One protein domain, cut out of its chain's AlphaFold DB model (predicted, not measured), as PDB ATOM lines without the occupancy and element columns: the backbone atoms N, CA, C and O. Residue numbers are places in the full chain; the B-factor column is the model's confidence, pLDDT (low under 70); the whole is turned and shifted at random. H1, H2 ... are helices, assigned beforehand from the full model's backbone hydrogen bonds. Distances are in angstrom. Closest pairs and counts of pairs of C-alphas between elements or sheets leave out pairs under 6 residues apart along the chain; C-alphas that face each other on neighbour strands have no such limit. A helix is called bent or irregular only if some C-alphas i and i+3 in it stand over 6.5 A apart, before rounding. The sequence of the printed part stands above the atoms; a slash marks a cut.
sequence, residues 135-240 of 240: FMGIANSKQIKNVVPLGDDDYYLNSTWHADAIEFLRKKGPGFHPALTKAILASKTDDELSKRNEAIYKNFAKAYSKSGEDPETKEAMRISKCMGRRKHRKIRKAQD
ATOM      1  N   PHE A 135     -15.562  -0.127 -19.911       86.56
ATOM      2  CA  PHE A 135     -16.235  -0.709 -18.745       86.56
ATOM      3  C   PHE A 135     -15.239  -1.052 -17.622       86.56
ATOM      4  O   PHE A 135     -15.515  -0.799 -16.455       86.56
ATOM      5  N   MET A 136     -14.040  -1.519 -17.980       83.69
ATOM      6  CA  MET A 136     -12.924  -1.763 -17.053       83.69
ATOM      7  C   MET A 136     -12.204  -0.486 -16.576       83.69
ATOM      8  O   MET A 136     -11.200  -0.581 -15.873       83.69
ATOM      9  N   GLY A 137     -12.657   0.706 -16.973       82.69
ATOM     10  CA  GLY A 137     -11.998   1.975 -16.644       82.69
ATOM     11  C   GLY A 137     -10.751   2.285 -17.482       82.69
ATOM     12  O   GLY A 137     -10.004   3.202 -17.155       82.69
ATOM     13  N   ILE A 138     -10.516   1.550 -18.572       79.94
ATOM     14  CA  ILE A 138      -9.386   1.749 -19.488       79.94
ATOM     15  C   ILE A 138      -9.888   2.525 -20.707       79.94
ATOM     16  O   ILE A 138     -10.544   1.972 -21.592       79.94
ATOM     17  N   ALA A 139      -9.578   3.818 -20.776       78.31
ATOM     18  CA  ALA A 139      -9.991   4.665 -21.892       78.31
ATOM     19  C   ALA A 139      -9.088   4.508 -23.126       78.31
ATOM     20  O   ALA A 139      -9.563   4.684 -24.245       78.31
ATOM     21  N   ASN A 140      -7.806   4.168 -22.942       78.81
ATOM     22  CA  ASN A 140      -6.852   3.957 -24.032       78.81
ATOM     23  C   ASN A 140      -5.788   2.897 -23.692       78.81
ATOM     24  O   ASN A 140      -5.590   2.524 -22.535       78.81
ATOM     25  N   SER A 141      -5.067   2.419 -24.708       73.38
ATOM     26  CA  SER A 141      -4.064   1.356 -24.565       73.38
ATOM     27  C   SER A 141      -2.891   1.716 -23.641       73.38
ATOM     28  O   SER A 141      -2.322   0.826 -23.012       73.38
ATOM     29  N   LYS A 142      -2.570   3.006 -23.464       74.12
ATOM     30  CA  LYS A 142      -1.523   3.460 -22.527       74.12
ATOM     31  C   LYS A 142      -1.918   3.267 -21.059       74.12
ATOM     32  O   LYS A 142      -1.040   3.103 -20.216       74.12
ATOM     33  N   GLN A 143      -3.218   3.255 -20.756       75.88
ATOM     34  CA  GLN A 143      -3.749   3.035 -19.407       75.88
ATOM     35  C   GLN A 143      -3.828   1.559 -19.015       75.88
ATOM     36  O   GLN A 143      -4.124   1.271 -17.859       75.88
ATOM     37  N   ILE A 144      -3.526   0.625 -19.927       78.12
ATOM     38  CA  ILE A 144      -3.541  -0.815 -19.626       78.12
ATOM     39  C   ILE A 144      -2.702  -1.115 -18.383       78.12
ATOM     40  O   ILE A 144      -3.180  -1.825 -17.513       78.12
ATOM     41  N   LYS A 145      -1.512  -0.515 -18.251       78.25
ATOM     42  CA  LYS A 145      -0.614  -0.703 -17.097       78.25
ATOM     43  C   LYS A 145      -1.148  -0.150 -15.765       78.25
ATOM     44  O   LYS A 145      -0.622  -0.509 -14.722       78.25
ATOM     45  N   ASN A 146      -2.167   0.711 -15.794       74.50
ATOM     46  CA  ASN A 146      -2.720   1.366 -14.605       74.50
ATOM     47  C   ASN A 146      -3.918   0.608 -14.017       74.50
ATOM     48  O   ASN A 146      -4.376   0.944 -12.928       74.50
ATOM     49  N   VAL A 147      -4.455  -0.379 -14.736       75.25
ATOM     50  CA  VAL A 147      -5.624  -1.147 -14.305       75.25
ATOM     51  C   VAL A 147      -5.195  -2.584 -14.068       75.25
ATOM     52  O   VAL A 147      -4.778  -3.282 -14.989       75.25
ATOM     53  N   VAL A 148      -5.290  -3.027 -12.816       77.25
ATOM     54  CA  VAL A 148      -4.944  -4.396 -12.439       77.25
ATOM     55  C   VAL A 148      -6.071  -5.329 -12.900       77.25
ATOM     56  O   VAL A 148      -7.217  -5.130 -12.490       77.25
ATOM     57  N   PRO A 149      -5.794  -6.344 -13.739       77.06
ATOM     58  CA  PRO A 149      -6.788  -7.357 -14.069       77.06
ATOM     59  C   PRO A 149      -7.216  -8.109 -12.805       77.06
ATOM     60  O   PRO A 149      -6.396  -8.380 -11.922       77.06
ATOM     61  N   LEU A 150      -8.493  -8.485 -12.739       73.44
ATOM     62  CA  LEU A 150      -8.987  -9.435 -11.745       73.44
ATOM     63  C   LEU A 150      -8.148 -10.737 -11.781       73.44
ATOM     64  O   LEU A 150      -7.532 -11.103 -12.788       73.44
ATOM     65  N   GLY A 151      -8.076 -11.472 -10.675       68.50
ATOM     66  CA  GLY A 151      -7.527 -12.830 -10.748       68.50
ATOM     67  C   GLY A 151      -8.369 -13.680 -11.708       68.50
ATOM     68  O   GLY A 151      -9.570 -13.441 -11.810       68.50
ATOM     69  N   ASP A 152      -7.778 -14.674 -12.383       65.06
ATOM     70  CA  ASP A 152      -8.554 -15.619 -13.214       65.06
ATOM     71  C   ASP A 152      -9.730 -16.198 -12.407       65.06
ATOM     72  O   ASP A 152     -10.861 -16.224 -12.878       65.06
ATOM     73  N   ASP A 153      -9.484 -16.536 -11.141       65.19
ATOM     74  CA  ASP A 153     -10.493 -17.041 -10.211       65.19
ATOM     75  C   ASP A 153     -11.640 -16.035  -9.988       65.19
ATOM     76  O   ASP A 153     -12.811 -16.392 -10.068       65.19
ATOM     77  N   ASP A 154     -11.324 -14.757  -9.760       65.50
ATOM     78  CA  ASP A 154     -12.331 -13.715  -9.520       65.50
ATOM     79  C   ASP A 154     -13.085 -13.322 -10.804       65.50
ATOM     80  O   ASP A 154     -14.238 -12.896 -10.723       65.50
ATOM     81  N   TYR A 155     -12.475 -13.511 -11.981       67.81
ATOM     82  CA  TYR A 155     -13.129 -13.305 -13.273       67.81
ATOM     83  C   TYR A 155     -14.265 -14.315 -13.490       67.81
ATOM     84  O   TYR A 155     -15.366 -13.919 -13.857       67.81
ATOM     85  N   TYR A 156     -14.044 -15.610 -13.238       66.00
ATOM     86  CA  TYR A 156     -15.076 -16.636 -13.471       66.00
ATOM     87  C   TYR A 156     -16.072 -16.796 -12.314       66.00
ATOM     88  O   TYR A 156     -17.173 -17.297 -12.532       66.00
ATOM     89  N   LEU A 157     -15.725 -16.366 -11.095       64.19
ATOM     90  CA  LEU A 157     -16.599 -16.496  -9.921       64.19
ATOM     91  C   LEU A 157     -17.680 -15.406  -9.821       64.19
ATOM     92  O   LEU A 157     -18.608 -15.553  -9.028       64.19
ATOM     93  N   ASN A 158     -17.582 -14.323 -10.598       69.75
ATOM     94  CA  ASN A 158     -18.496 -13.184 -10.508       69.75
ATOM     95  C   ASN A 158     -19.457 -13.115 -11.710       69.75
ATOM     96  O   ASN A 158     -19.255 -12.344 -12.647       69.75
ATOM     97  N   SER A 159     -20.506 -13.942 -11.698       67.31
ATOM     98  CA  SER A 159     -21.496 -14.017 -12.786       67.31
ATOM     99  C   SER A 159     -22.250 -12.703 -13.028       67.31
ATOM    100  O   SER A 159     -22.571 -12.394 -14.176       67.31
ATOM    101  N   THR A 160     -22.484 -11.898 -11.987       77.44
ATOM    102  CA  THR A 160     -23.161 -10.596 -12.112       77.44
ATOM    103  C   THR A 160     -22.319  -9.600 -12.898       77.44
ATOM    104  O   THR A 160     -22.844  -8.891 -13.750       77.44
ATOM    105  N   TRP A 161     -20.998  -9.624 -12.720       80.06
ATOM    106  CA  TRP A 161     -20.091  -8.752 -13.461       80.06
ATOM    107  C   TRP A 161     -20.124  -9.002 -14.980       80.06
ATOM    108  O   TRP A 161     -20.059  -8.053 -15.763       80.06
ATOM    109  N   HIS A 162     -20.277 -10.259 -15.419       82.62
ATOM    110  CA  HIS A 162     -20.421 -10.578 -16.850       82.62
ATOM    111  C   HIS A 162     -21.719 -10.027 -17.432       82.62
ATOM    112  O   HIS A 162     -21.712  -9.491 -18.540       82.62
ATOM    113  N   ALA A 163     -22.819 -10.138 -16.683       87.44
ATOM    114  CA  ALA A 163     -24.109  -9.588 -17.083       87.44
ATOM    115  C   ALA A 163     -24.042  -8.055 -17.197       87.44
ATOM    116  O   ALA A 163     -24.434  -7.505 -18.227       87.44
ATOM    117  N   ASP A 164     -23.438  -7.385 -16.212       88.12
ATOM    118  CA  ASP A 164     -23.236  -5.932 -16.219       88.12
ATOM    119  C   ASP A 164     -22.369  -5.487 -17.408       88.12
ATOM    120  O   ASP A 164     -22.677  -4.503 -18.086       88.12
ATOM    121  N   ALA A 165     -21.302  -6.234 -17.711       88.56
ATOM    122  CA  ALA A 165     -20.435  -5.959 -18.854       88.56
ATOM    123  C   ALA A 165     -21.194  -6.072 -20.185       88.56
ATOM    124  O   ALA A 165     -21.000  -5.251 -21.087       88.56
ATOM    125  N   ILE A 166     -22.067  -7.074 -20.321       92.81
ATOM    126  CA  ILE A 166     -22.914  -7.268 -21.505       92.81
ATOM    127  C   ILE A 166     -23.956  -6.152 -21.616       92.81
ATOM    128  O   ILE A 166     -24.117  -5.578 -22.696       92.81
ATOM    129  N   GLU A 167     -24.630  -5.795 -20.521       93.56
ATOM    130  CA  GLU A 167     -25.601  -4.698 -20.517       93.56
ATOM    131  C   GLU A 167     -24.926  -3.377 -20.903       93.56
ATOM    132  O   GLU A 167     -25.411  -2.645 -21.775       93.56
ATOM    133  N   PHE A 168     -23.756  -3.099 -20.324       92.62
ATOM    134  CA  PHE A 168     -22.963  -1.925 -20.659       92.62
ATOM    135  C   PHE A 168     -22.594  -1.907 -22.145       92.62
ATOM    136  O   PHE A 168     -22.749  -0.877 -22.808       92.62
ATOM    137  N   LEU A 169     -22.176  -3.050 -22.697       93.38
ATOM    138  CA  LEU A 169     -21.873  -3.205 -24.117       93.38
ATOM    139  C   LEU A 169     -23.084  -2.869 -24.996       93.38
ATOM    140  O   LEU A 169     -22.967  -2.081 -25.937       93.38
ATOM    141  N   ARG A 170     -24.259  -3.414 -24.660       94.44
ATOM    142  CA  ARG A 170     -25.517  -3.181 -25.388       94.44
ATOM    143  C   ARG A 170     -25.955  -1.715 -25.325       94.44
ATOM    144  O   ARG A 170     -26.395  -1.156 -26.330       94.44
ATOM    145  N   LYS A 171     -25.821  -1.084 -24.157       93.81
ATOM    146  CA  LYS A 171     -26.317   0.272 -23.882       93.81
ATOM    147  C   LYS A 171     -25.382   1.370 -24.381       93.81
ATOM    148  O   LYS A 171     -25.850   2.386 -24.893       93.81
ATOM    149  N   LYS A 172     -24.072   1.197 -24.198       93.12
ATOM    150  CA  LYS A 172     -23.056   2.233 -24.445       93.12
ATOM    151  C   LYS A 172     -22.186   1.962 -25.669       93.12
ATOM    152  O   LYS A 172     -21.596   2.905 -26.185       93.12
ATOM    153  N   GLY A 173     -22.153   0.727 -26.172       90.69
ATOM    154  CA  GLY A 173     -21.338   0.334 -27.323       90.69
ATOM    155  C   GLY A 173     -21.461   1.248 -28.545       90.69
ATOM    156  O   GLY A 173     -20.434   1.766 -28.989       90.69
ATOM    157  N   PRO A 174     -22.683   1.557 -29.028       90.69
ATOM    158  CA  PRO A 174     -22.863   2.451 -30.173       90.69
ATOM    159  C   PRO A 174     -22.317   3.868 -29.947       90.69
ATOM    160  O   PRO A 174     -21.933   4.536 -30.901       90.69
ATOM    161  N   GLY A 175     -22.271   4.329 -28.691       86.25
ATOM    162  CA  GLY A 175     -21.731   5.642 -28.332       86.25
ATOM    163  C   GLY A 175     -20.202   5.695 -28.304       86.25
ATOM    164  O   GLY A 175     -19.632   6.765 -28.478       86.25
ATOM    165  N   PHE A 176     -19.526   4.559 -28.108       84.06
ATOM    166  CA  PHE A 176     -18.059   4.489 -28.102       84.06
ATOM    167  C   PHE A 176     -17.461   4.047 -29.437       84.06
ATOM    168  O   PHE A 176     -16.298   4.349 -29.723       84.06
ATOM    169  N   HIS A 177     -18.231   3.317 -30.243       85.12
ATOM    170  CA  HIS A 177     -17.818   2.866 -31.563       85.12
ATOM    171  C   HIS A 177     -19.024   2.886 -32.517       85.12
ATOM    172  O   HIS A 177     -19.827   1.954 -32.482       85.12
ATOM    173  N   PRO A 178     -19.152   3.886 -33.408       83.12
ATOM    174  CA  PRO A 178     -20.325   4.038 -34.277       83.12
ATOM    175  C   PRO A 178     -20.624   2.814 -35.156       83.12
ATOM    176  O   PRO A 178     -21.784   2.482 -35.390       83.12
ATOM    177  N   ALA A 179     -19.585   2.086 -35.587       83.25
ATOM    178  CA  ALA A 179     -19.759   0.845 -36.351       83.25
ATOM    179  C   ALA A 179     -20.346  -0.323 -35.528       83.25
ATOM    180  O   ALA A 179     -20.825  -1.294 -36.108       83.25
ATOM    181  N   LEU A 180     -20.335  -0.252 -34.190       86.62
ATOM    182  CA  LEU A 180     -20.994  -1.214 -33.305       86.62
ATOM    183  C   LEU A 180     -22.454  -0.794 -33.103       86.62
ATOM    184  O   LEU A 180     -22.852  -0.286 -32.055       86.62
ATOM    185  N   THR A 181     -23.261  -0.969 -34.142       87.50
ATOM    186  CA  THR A 181     -24.662  -0.539 -34.127       87.50
ATOM    187  C   THR A 181     -25.513  -1.379 -33.168       87.50
ATOM    188  O   THR A 181     -25.197  -2.532 -32.856       87.50
ATOM    189  N   LYS A 182     -26.662  -0.828 -32.745       89.50
ATOM    190  CA  LYS A 182     -27.657  -1.573 -31.954       89.50
ATOM    191  C   LYS A 182     -28.108  -2.856 -32.658       89.50
ATOM    192  O   LYS A 182     -28.309  -3.861 -31.990       89.50
ATOM    193  N   ALA A 183     -28.218  -2.837 -33.988       88.25
ATOM    194  CA  ALA A 183     -28.594  -4.008 -34.780       88.25
ATOM    195  C   ALA A 183     -27.537  -5.123 -34.709       88.25
ATOM    196  O   ALA A 183     -27.884  -6.281 -34.491       88.25
ATOM    197  N   ILE A 184     -26.246  -4.778 -34.817       87.12
ATOM    198  CA  ILE A 184     -25.152  -5.751 -34.675       87.12
ATOM    199  C   ILE A 184     -25.176  -6.370 -33.275       87.12
ATOM    200  O   ILE A 184     -25.101  -7.588 -33.146       87.12
ATOM    201  N   LEU A 185     -25.345  -5.554 -32.233       90.44
ATOM    202  CA  LEU A 185     -25.430  -6.040 -30.853       90.44
ATOM    203  C   LEU A 185     -26.677  -6.901 -30.606       90.44
ATOM    204  O   LEU A 185     -26.585  -7.927 -29.939       90.44
ATOM    205  N   ALA A 186     -27.832  -6.524 -31.159       91.06
ATOM    206  CA  ALA A 186     -29.067  -7.304 -31.060       91.06
ATOM    207  C   ALA A 186     -28.964  -8.660 -31.773       91.06
ATOM    208  O   ALA A 186     -29.554  -9.631 -31.317       91.06
ATOM    209  N   SER A 187     -28.170  -8.749 -32.847       90.75
ATOM    210  CA  SER A 187     -27.920 -10.012 -33.552       90.75
ATOM    211  C   SER A 187     -27.005 -10.986 -32.797       90.75
ATOM    212  O   SER A 187     -26.792 -12.101 -33.266       90.75
ATOM    213  N   LYS A 188     -26.437 -10.568 -31.656       92.00
ATOM    214  CA  LYS A 188     -25.551 -11.380 -30.820       92.00
ATOM    215  C   LYS A 188     -26.249 -11.859 -29.560       92.00
ATOM    216  O   LYS A 188     -26.886 -11.078 -28.851       92.00
ATOM    217  N   THR A 189     -26.081 -13.144 -29.277       93.75
ATOM    218  CA  THR A 189     -26.518 -13.773 -28.027       93.75
ATOM    219  C   THR A 189     -25.621 -13.345 -26.866       93.75
ATOM    220  O   THR A 189     -24.454 -13.003 -27.067       93.75
ATOM    221  N   ASP A 190     -26.141 -13.377 -25.640       92.31
ATOM    222  CA  ASP A 190     -25.346 -13.041 -24.450       92.31
ATOM    223  C   ASP A 190     -24.144 -13.980 -24.285       92.31
ATOM    224  O   ASP A 190     -23.063 -13.543 -23.900       92.31
ATOM    225  N   ASP A 191     -24.288 -15.239 -24.692       92.06
ATOM    226  CA  ASP A 191     -23.220 -16.239 -24.710       92.06
ATOM    227  C   ASP A 191     -22.064 -15.852 -25.651       92.06
ATOM    228  O   ASP A 191     -20.886 -15.951 -25.295       92.06
ATOM    229  N   GLU A 192     -22.380 -15.365 -26.858       90.50
ATOM    230  CA  GLU A 192     -21.377 -14.849 -27.797       90.50
ATOM    231  C   GLU A 192     -20.683 -13.596 -27.254       90.50
ATOM    232  O   GLU A 192     -19.464 -13.452 -27.396       90.50
ATOM    233  N   LEU A 193     -21.443 -12.686 -26.634       92.38
ATOM    234  CA  LEU A 193     -20.901 -11.468 -26.035       92.38
ATOM    235  C   LEU A 193     -19.991 -11.791 -24.843       92.38
ATOM    236  O   LEU A 193     -18.899 -11.233 -24.745       92.38
ATOM    237  N   SER A 194     -20.392 -12.739 -23.996       90.81
ATOM    238  CA  SER A 194     -19.616 -13.224 -22.852       90.81
ATOM    239  C   SER A 194     -18.280 -13.826 -23.293       90.81
ATOM    240  O   SER A 194     -17.216 -13.356 -22.885       90.81
ATOM    241  N   LYS A 195     -18.306 -14.777 -24.241       90.38
ATOM    242  CA  LYS A 195     -17.087 -15.378 -24.820       90.38
ATOM    243  C   LYS A 195     -16.174 -14.324 -25.440       90.38
ATOM    244  O   LYS A 195     -14.945 -14.415 -25.359       90.38
ATOM    245  N   ARG A 196     -16.757 -13.300 -26.072       91.50
ATOM    246  CA  ARG A 196     -15.982 -12.206 -26.657       91.50
ATOM    247  C   ARG A 196     -15.318 -11.343 -25.584       91.50
ATOM    248  O   ARG A 196     -14.128 -11.058 -25.720       91.50
ATOM    249  N   ASN A 197     -16.050 -10.962 -24.542       90.75
ATOM    250  CA  ASN A 197     -15.530 -10.220 -23.392       90.75
ATOM    251  C   ASN A 197     -14.396 -10.989 -22.700       90.75
ATOM    252  O   ASN A 197     -13.344 -10.412 -22.437       90.75
ATOM    253  N   GLU A 198     -14.536 -12.305 -22.539       88.88
ATOM    254  CA  GLU A 198     -13.483 -13.181 -22.015       88.88
ATOM    255  C   GLU A 198     -12.223 -13.173 -22.883       88.88
ATOM    256  O   GLU A 198     -11.106 -13.025 -22.378       88.88
ATOM    257  N   ALA A 199     -12.374 -13.273 -24.204       87.31
ATOM    258  CA  ALA A 199     -11.237 -13.183 -25.112       87.31
ATOM    259  C   ALA A 199     -10.540 -11.812 -25.025       87.31
ATOM    260  O   ALA A 199      -9.308 -11.732 -25.061       87.31
ATOM    261  N   ILE A 200     -11.306 -10.724 -24.905       89.12
ATOM    262  CA  ILE A 200     -10.759  -9.373 -24.722       89.12
ATOM    263  C   ILE A 200     -10.006  -9.284 -23.392       89.12
ATOM    264  O   ILE A 200      -8.867  -8.813 -23.370       89.12
ATOM    265  N   TYR A 201     -10.606  -9.785 -22.314       88.56
ATOM    266  CA  TYR A 201     -10.029  -9.804 -20.979       88.56
ATOM    267  C   TYR A 201      -8.690 -10.543 -20.932       88.56
ATOM    268  O   TYR A 201      -7.691  -9.980 -20.491       88.56
ATOM    269  N   LYS A 202      -8.632 -11.768 -21.470       86.69
ATOM    270  CA  LYS A 202      -7.396 -12.565 -21.546       86.69
ATOM    271  C   LYS A 202      -6.280 -11.820 -22.278       86.69
ATOM    272  O   LYS A 202      -5.127 -11.832 -21.844       86.69
ATOM    273  N   ASN A 203      -6.617 -11.138 -23.373       85.44
ATOM    274  CA  ASN A 203      -5.656 -10.329 -24.118       85.44
ATOM    275  C   ASN A 203      -5.176  -9.116 -23.313       85.44
ATOM    276  O   ASN A 203      -3.977  -8.834 -23.304       85.44
ATOM    277  N   PHE A 204      -6.084  -8.431 -22.617       85.50
ATOM    278  CA  PHE A 204      -5.758  -7.329 -21.714       85.50
ATOM    279  C   PHE A 204      -4.842  -7.785 -20.568       85.50
ATOM    280  O   PHE A 204      -3.765  -7.219 -20.403       85.50
ATOM    281  N   ALA A 205      -5.199  -8.845 -19.842       84.25
ATOM    282  CA  ALA A 205      -4.400  -9.376 -18.740       84.25
ATOM    283  C   ALA A 205      -2.997  -9.805 -19.205       84.25
ATOM    284  O   ALA A 205      -1.992  -9.540 -18.540       84.25
ATOM    285  N   LYS A 206      -2.901 -10.403 -20.401       85.12
ATOM    286  CA  LYS A 206      -1.620 -10.730 -21.036       85.12
ATOM    287  C   LYS A 206      -0.813  -9.473 -21.370       85.12
ATOM    288  O   LYS A 206       0.389  -9.459 -21.115       85.12
ATOM    289  N   ALA A 207      -1.437  -8.433 -21.920       82.25
ATOM    290  CA  ALA A 207      -0.773  -7.161 -22.206       82.25
ATOM    291  C   ALA A 207      -0.274  -6.480 -20.920       82.25
ATOM    292  O   ALA A 207       0.902  -6.130 -20.850       82.25
ATOM    293  N   TYR A 208      -1.114  -6.412 -19.883       81.88
ATOM    294  CA  TYR A 208      -0.755  -5.918 -18.551       81.88
ATOM    295  C   TYR A 208       0.467  -6.649 -17.975       81.88
ATOM    296  O   TYR A 208       1.425  -6.030 -17.514       81.88
ATOM    297  N   SER A 209       0.484  -7.985 -18.067       79.75
ATOM    298  CA  SER A 209       1.605  -8.791 -17.567       79.75
ATOM    299  C   SER A 209       2.939  -8.497 -18.263       79.75
ATOM    300  O   SER A 209       3.994  -8.665 -17.658       79.75
ATOM    301  N   LYS A 210       2.891  -8.043 -19.522       79.31
ATOM    302  CA  LYS A 210       4.069  -7.692 -20.323       79.31
ATOM    303  C   LYS A 210       4.520  -6.250 -20.112       79.31
ATOM    304  O   LYS A 210       5.698  -5.978 -20.280       79.31
ATOM    305  N   SER A 211       3.607  -5.345 -19.758       71.75
ATOM    306  CA  SER A 211       3.925  -3.933 -19.504       71.75
ATOM    307  C   SER A 211       4.582  -3.677 -18.145       71.75
ATOM    308  O   SER A 211       5.019  -2.560 -17.888       71.75
ATOM    309  N   GLY A 212       4.634  -4.679 -17.263       62.16
ATOM    310  CA  GLY A 212       5.320  -4.582 -15.977       62.16
ATOM    311  C   GLY A 212       6.840  -4.606 -16.138       62.16
ATOM    312  O   GLY A 212       7.462  -5.645 -15.926       62.16
ATOM    313  N   GLU A 213       7.439  -3.474 -16.502       56.69
ATOM    314  CA  GLU A 213       8.890  -3.254 -16.389       56.69
ATOM    315  C   GLU A 213       9.289  -2.860 -14.954       56.69
ATOM    316  O   GLU A 213      10.395  -3.176 -14.518       56.69
ATOM    317  N   ASP A 214       8.360  -2.291 -14.182       61.78
ATOM    318  CA  ASP A 214       8.600  -1.751 -12.842       61.78
ATOM    319  C   ASP A 214       8.412  -2.801 -11.711       61.78
ATOM    320  O   ASP A 214       7.376  -3.486 -11.673       61.78
ATOM    321  N   PRO A 215       9.393  -2.987 -10.799       57.97
ATOM    322  CA  PRO A 215       9.341  -3.970  -9.712       57.97
ATOM    323  C   PRO A 215       8.095  -3.908  -8.813       57.97
ATOM    324  O   PRO A 215       7.593  -4.966  -8.429       57.97
ATOM    325  N   GLU A 216       7.543  -2.725  -8.524       58.47
ATOM    326  CA  GLU A 216       6.307  -2.599  -7.726       58.47
ATOM    327  C   GLU A 216       5.095  -3.200  -8.446       58.47
ATOM    328  O   GLU A 216       4.298  -3.935  -7.856       58.47
ATOM    329  N   THR A 217       5.004  -2.978  -9.759       60.41
ATOM    330  CA  THR A 217       3.933  -3.536 -10.597       60.41
ATOM    331  C   THR A 217       4.035  -5.067 -10.667       60.41
ATOM    332  O   THR A 217       3.018  -5.767 -10.707       60.41
ATOM    333  N   LYS A 218       5.258  -5.619 -10.620       62.62
ATOM    334  CA  LYS A 218       5.497  -7.071 -10.530       62.62
ATOM    335  C   LYS A 218       5.116  -7.648  -9.167       62.62
ATOM    336  O   LYS A 218       4.512  -8.722  -9.135       62.62
ATOM    337  N   GLU A 219       5.416  -6.968  -8.061       61.84
ATOM    338  CA  GLU A 219       5.068  -7.467  -6.723       61.84
ATOM    339  C   GLU A 219       3.559  -7.381  -6.460       61.84
ATOM    340  O   GLU A 219       2.975  -8.357  -5.991       61.84
ATOM    341  N   ALA A 220       2.879  -6.310  -6.887       62.50
ATOM    342  CA  ALA A 220       1.414  -6.239  -6.860       62.50
ATOM    343  C   ALA A 220       0.771  -7.396  -7.654       62.50
ATOM    344  O   ALA A 220      -0.192  -8.027  -7.206       62.50
ATOM    345  N   MET A 221       1.355  -7.749  -8.805       60.97
ATOM    346  CA  MET A 221       0.927  -8.888  -9.623       60.97
ATOM    347  C   MET A 221       1.178 -10.237  -8.927       60.97
ATOM    348  O   MET A 221       0.360 -11.156  -9.038       60.97
ATOM    349  N   ARG A 222       2.286 -10.368  -8.189       64.69
ATOM    350  CA  ARG A 222       2.616 -11.559  -7.393       64.69
ATOM    351  C   ARG A 222       1.659 -11.722  -6.214       64.69
ATOM    352  O   ARG A 222       1.128 -12.813  -6.012       64.69
ATOM    353  N   ILE A 223       1.388 -10.637  -5.488       62.59
ATOM    354  CA  ILE A 223       0.463 -10.593  -4.349       62.59
ATOM    355  C   ILE A 223      -0.957 -10.940  -4.802       62.59
ATOM    356  O   ILE A 223      -1.568 -11.833  -4.215       62.59
ATOM    357  N   SER A 224      -1.457 -10.326  -5.881       59.72
ATOM    358  CA  SER A 224      -2.789 -10.624  -6.432       59.72
ATOM    359  C   SER A 224      -2.933 -12.104  -6.828       59.72
ATOM    360  O   SER A 224      -3.860 -12.784  -6.380       59.72
ATOM    361  N   LYS A 225      -1.951 -12.671  -7.548       59.69
ATOM    362  CA  LYS A 225      -1.936 -14.107  -7.899       59.69
ATOM    363  C   LYS A 225      -1.895 -15.021  -6.671       59.69
ATOM    364  O   LYS A 225      -2.563 -16.056  -6.651       59.69
ATOM    365  N   CYS A 226      -1.116 -14.668  -5.649       57.31
ATOM    366  CA  CYS A 226      -1.048 -15.424  -4.398       57.31
ATOM    367  C   CYS A 226      -2.371 -15.367  -3.621       57.31
ATOM    368  O   CYS A 226      -2.803 -16.388  -3.084       57.31
ATOM    369  N   MET A 227      -3.032 -14.208  -3.593       52.19
ATOM    370  CA  MET A 227      -4.323 -14.014  -2.931       52.19
ATOM    371  C   MET A 227      -5.450 -14.779  -3.635       52.19
ATOM    372  O   MET A 227      -6.186 -15.498  -2.954       52.19
ATOM    373  N   GLY A 228      -5.521 -14.729  -4.972       50.59
ATOM    374  CA  GLY A 228      -6.479 -15.505  -5.774       50.59
ATOM    375  C   GLY A 228      -6.361 -17.011  -5.516       50.59
ATOM    376  O   GLY A 228      -7.300 -17.639  -5.027       50.59
ATOM    377  N   ARG A 229      -5.143 -17.563  -5.636       57.31
ATOM    378  CA  ARG A 229      -4.871 -18.986  -5.344       57.31
ATOM    379  C   ARG A 229      -5.254 -19.388  -3.921       57.31
ATOM    380  O   ARG A 229      -5.748 -20.492  -3.690       57.31
ATOM    381  N   ARG A 230      -5.015 -18.514  -2.936       53.53
ATOM    382  CA  ARG A 230      -5.343 -18.782  -1.527       53.53
ATOM    383  C   ARG A 230      -6.856 -18.765  -1.296       53.53
ATOM    384  O   ARG A 230      -7.342 -19.594  -0.529       53.53
ATOM    385  N   LYS A 231      -7.590 -17.879  -1.978       49.44
ATOM    386  CA  LYS A 231      -9.059 -17.823  -1.973       49.44
ATOM    387  C   LYS A 231      -9.660 -19.057  -2.653       49.44
ATOM    388  O   LYS A 231     -10.479 -19.731  -2.037       49.44
ATOM    389  N   HIS A 232      -9.159 -19.454  -3.823       42.50
ATOM    390  CA  HIS A 232      -9.622 -20.656  -4.525       42.50
ATOM    391  C   HIS A 232      -9.332 -21.947  -3.740       42.50
ATOM    392  O   HIS A 232     -10.149 -22.867  -3.717       42.50
ATOM    393  N   ARG A 233      -8.204 -22.012  -3.015       56.09
ATOM    394  CA  ARG A 233      -7.902 -23.136  -2.108       56.09
ATOM    395  C   ARG A 233      -8.857 -23.200  -0.913       56.09
ATOM    396  O   ARG A 233      -9.136 -24.296  -0.440       56.09
ATOM    397  N   LYS A 234      -9.340 -22.054  -0.419       53.09
ATOM    398  CA  LYS A 234     -10.356 -21.996   0.645       53.09
ATOM    399  C   LYS A 234     -11.736 -22.410   0.134       53.09
ATOM    400  O   LYS A 234     -12.390 -23.178   0.819       53.09
ATOM    401  N   ILE A 235     -12.132 -21.956  -1.058       44.50
ATOM    402  CA  ILE A 235     -13.408 -22.341  -1.687       44.50
ATOM    403  C   ILE A 235     -13.435 -23.851  -1.947       44.50
ATOM    404  O   ILE A 235     -14.376 -24.512  -1.532       44.50
ATOM    405  N   ARG A 236     -12.368 -24.419  -2.528       45.22
ATOM    406  CA  ARG A 236     -12.286 -25.866  -2.790       45.22
ATOM    407  C   ARG A 236     -12.387 -26.698  -1.508       45.22
ATOM    408  O   ARG A 236     -13.137 -27.651  -1.458       45.22
ATOM    409  N   LYS A 237     -11.692 -26.280  -0.444       54.53
ATOM    410  CA  LYS A 237     -11.773 -26.927   0.878       54.53
ATOM    411  C   LYS A 237     -13.131 -26.795   1.576       54.53
ATOM    412  O   LYS A 237     -13.328 -27.464   2.575       54.53
ATOM    413  N   ALA A 238     -13.985 -25.872   1.143       50.75
ATOM    414  CA  ALA A 238     -15.328 -25.707   1.689       50.75
ATOM    415  C   ALA A 238     -16.383 -26.497   0.893       50.75
ATOM    416  O   ALA A 238     -17.535 -26.546   1.308       50.75
ATOM    417  N   GLN A 239     -16.000 -27.050  -0.264       51.59
ATOM    418  CA  GLN A 239     -16.844 -27.873  -1.133       51.59
ATOM    419  C   GLN A 239     -16.538 -29.377  -1.015       51.59
ATOM    420  O   GLN A 239     -17.356 -30.176  -1.462       51.59
ATOM    421  N   ASP A 240     -15.391 -29.730  -0.422       45.94
ATOM    422  CA  ASP A 240     -15.006 -31.084   0.010       45.94
ATOM    423  C   ASP A 240     -15.418 -31.304   1.479       45.94
ATOM    424  O   ASP A 240     -15.858 -32.427   1.814       45.94
TER     425      ASP A 240
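Overview. This is residues 135 to 240 of the 240 residues of an uncharacterized protein of Piloderma croceum (strain F 1598) (UniProt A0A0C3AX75). The model is a flat, loose frame of helices: the longest helix, H6, makes one edge, H5 runs through the middle, and H3 meets the first turns of H5 to make a wide V with it. Short helices sit around these: H2 packs on H6, H1 on the later turns of H5, and H4 on H3 at the edge far from H6, while residues 233 to 240 stick out. The printed part has 106 residues with six named helices, H1 to H6 in chain order, and no named strand; the class is all helix. It is loose, with a radius of gyration of the C-alphas of 16.1 A, and spans 43 by 40 by 16 A.

Arrangement. H6, residues 215 to 239, touches H2, residues 152 to 157, with residues 228 to 232 alone. Their closest C-alphas, of Asp 153 and Gly 228, are 6.2 A apart, and they run the same way at a steep tilt of 42 degrees. H5, residues 190 to 211, is close to H6 but not clearly touching it: the closest C-alphas, of Ser 209 and Met 221, are 8.0 A apart. H2 and H5 are near each other. H1, residues 141 to 146, touches residues 204 to 211 of H5, with the C-alphas of Lys 145 and Tyr 208 closest at 5.4 A; at 73 degrees the two are only just about perpendicular. H3, residues 159 to 176, touches H5 at 88 degrees, about perpendicular, through residues 162 to 166 of H3 and 190 to 197 of H5; the closest C-alphas, of Ile 166 and Leu 193, are 6.5 A apart. H4, residues 182 to 186, touches residues 170 to 174 of H3, the C-alphas of Arg 170 and Leu 185 being closest at 6.2 A. H3 and H6 are apart. In H2, H4, H5 and H6 every O i to N i+4 pair is within hydrogen-bond range; H3 has 12 of 14, and H1 has 0 of 2, with 2 of 3 O i to N i+3 pairs within range.

Along the chain. H6 measures 36.5 A from C-alpha 215 at (9.341, -3.970, -9.712) to C-alpha 239 at (-16.844, -27.873, -1.133). H5 measures 31.1 A. H3, 24.3 A long, has a kink of 44 degrees near residue 170 and is irregular, with C-alphas 171 and 174 7.5 A apart. H1, 10.1 A long, begins at C-alpha 141 (-4.064, 1.356, -24.565) and is only just irregular, with C-alphas 142 and 145 6.9 A apart. H2 and H4 are short.

Size, cuts and confidence. The C-alphas farthest apart, of Pro 178 and Asp 240, are 49.4 A from each other. The printed part has no cut, and its five links between helices are tight. Mean pLDDT of the printed part is 75.7, with residues 151 to 159 and 212 to 240 under 70.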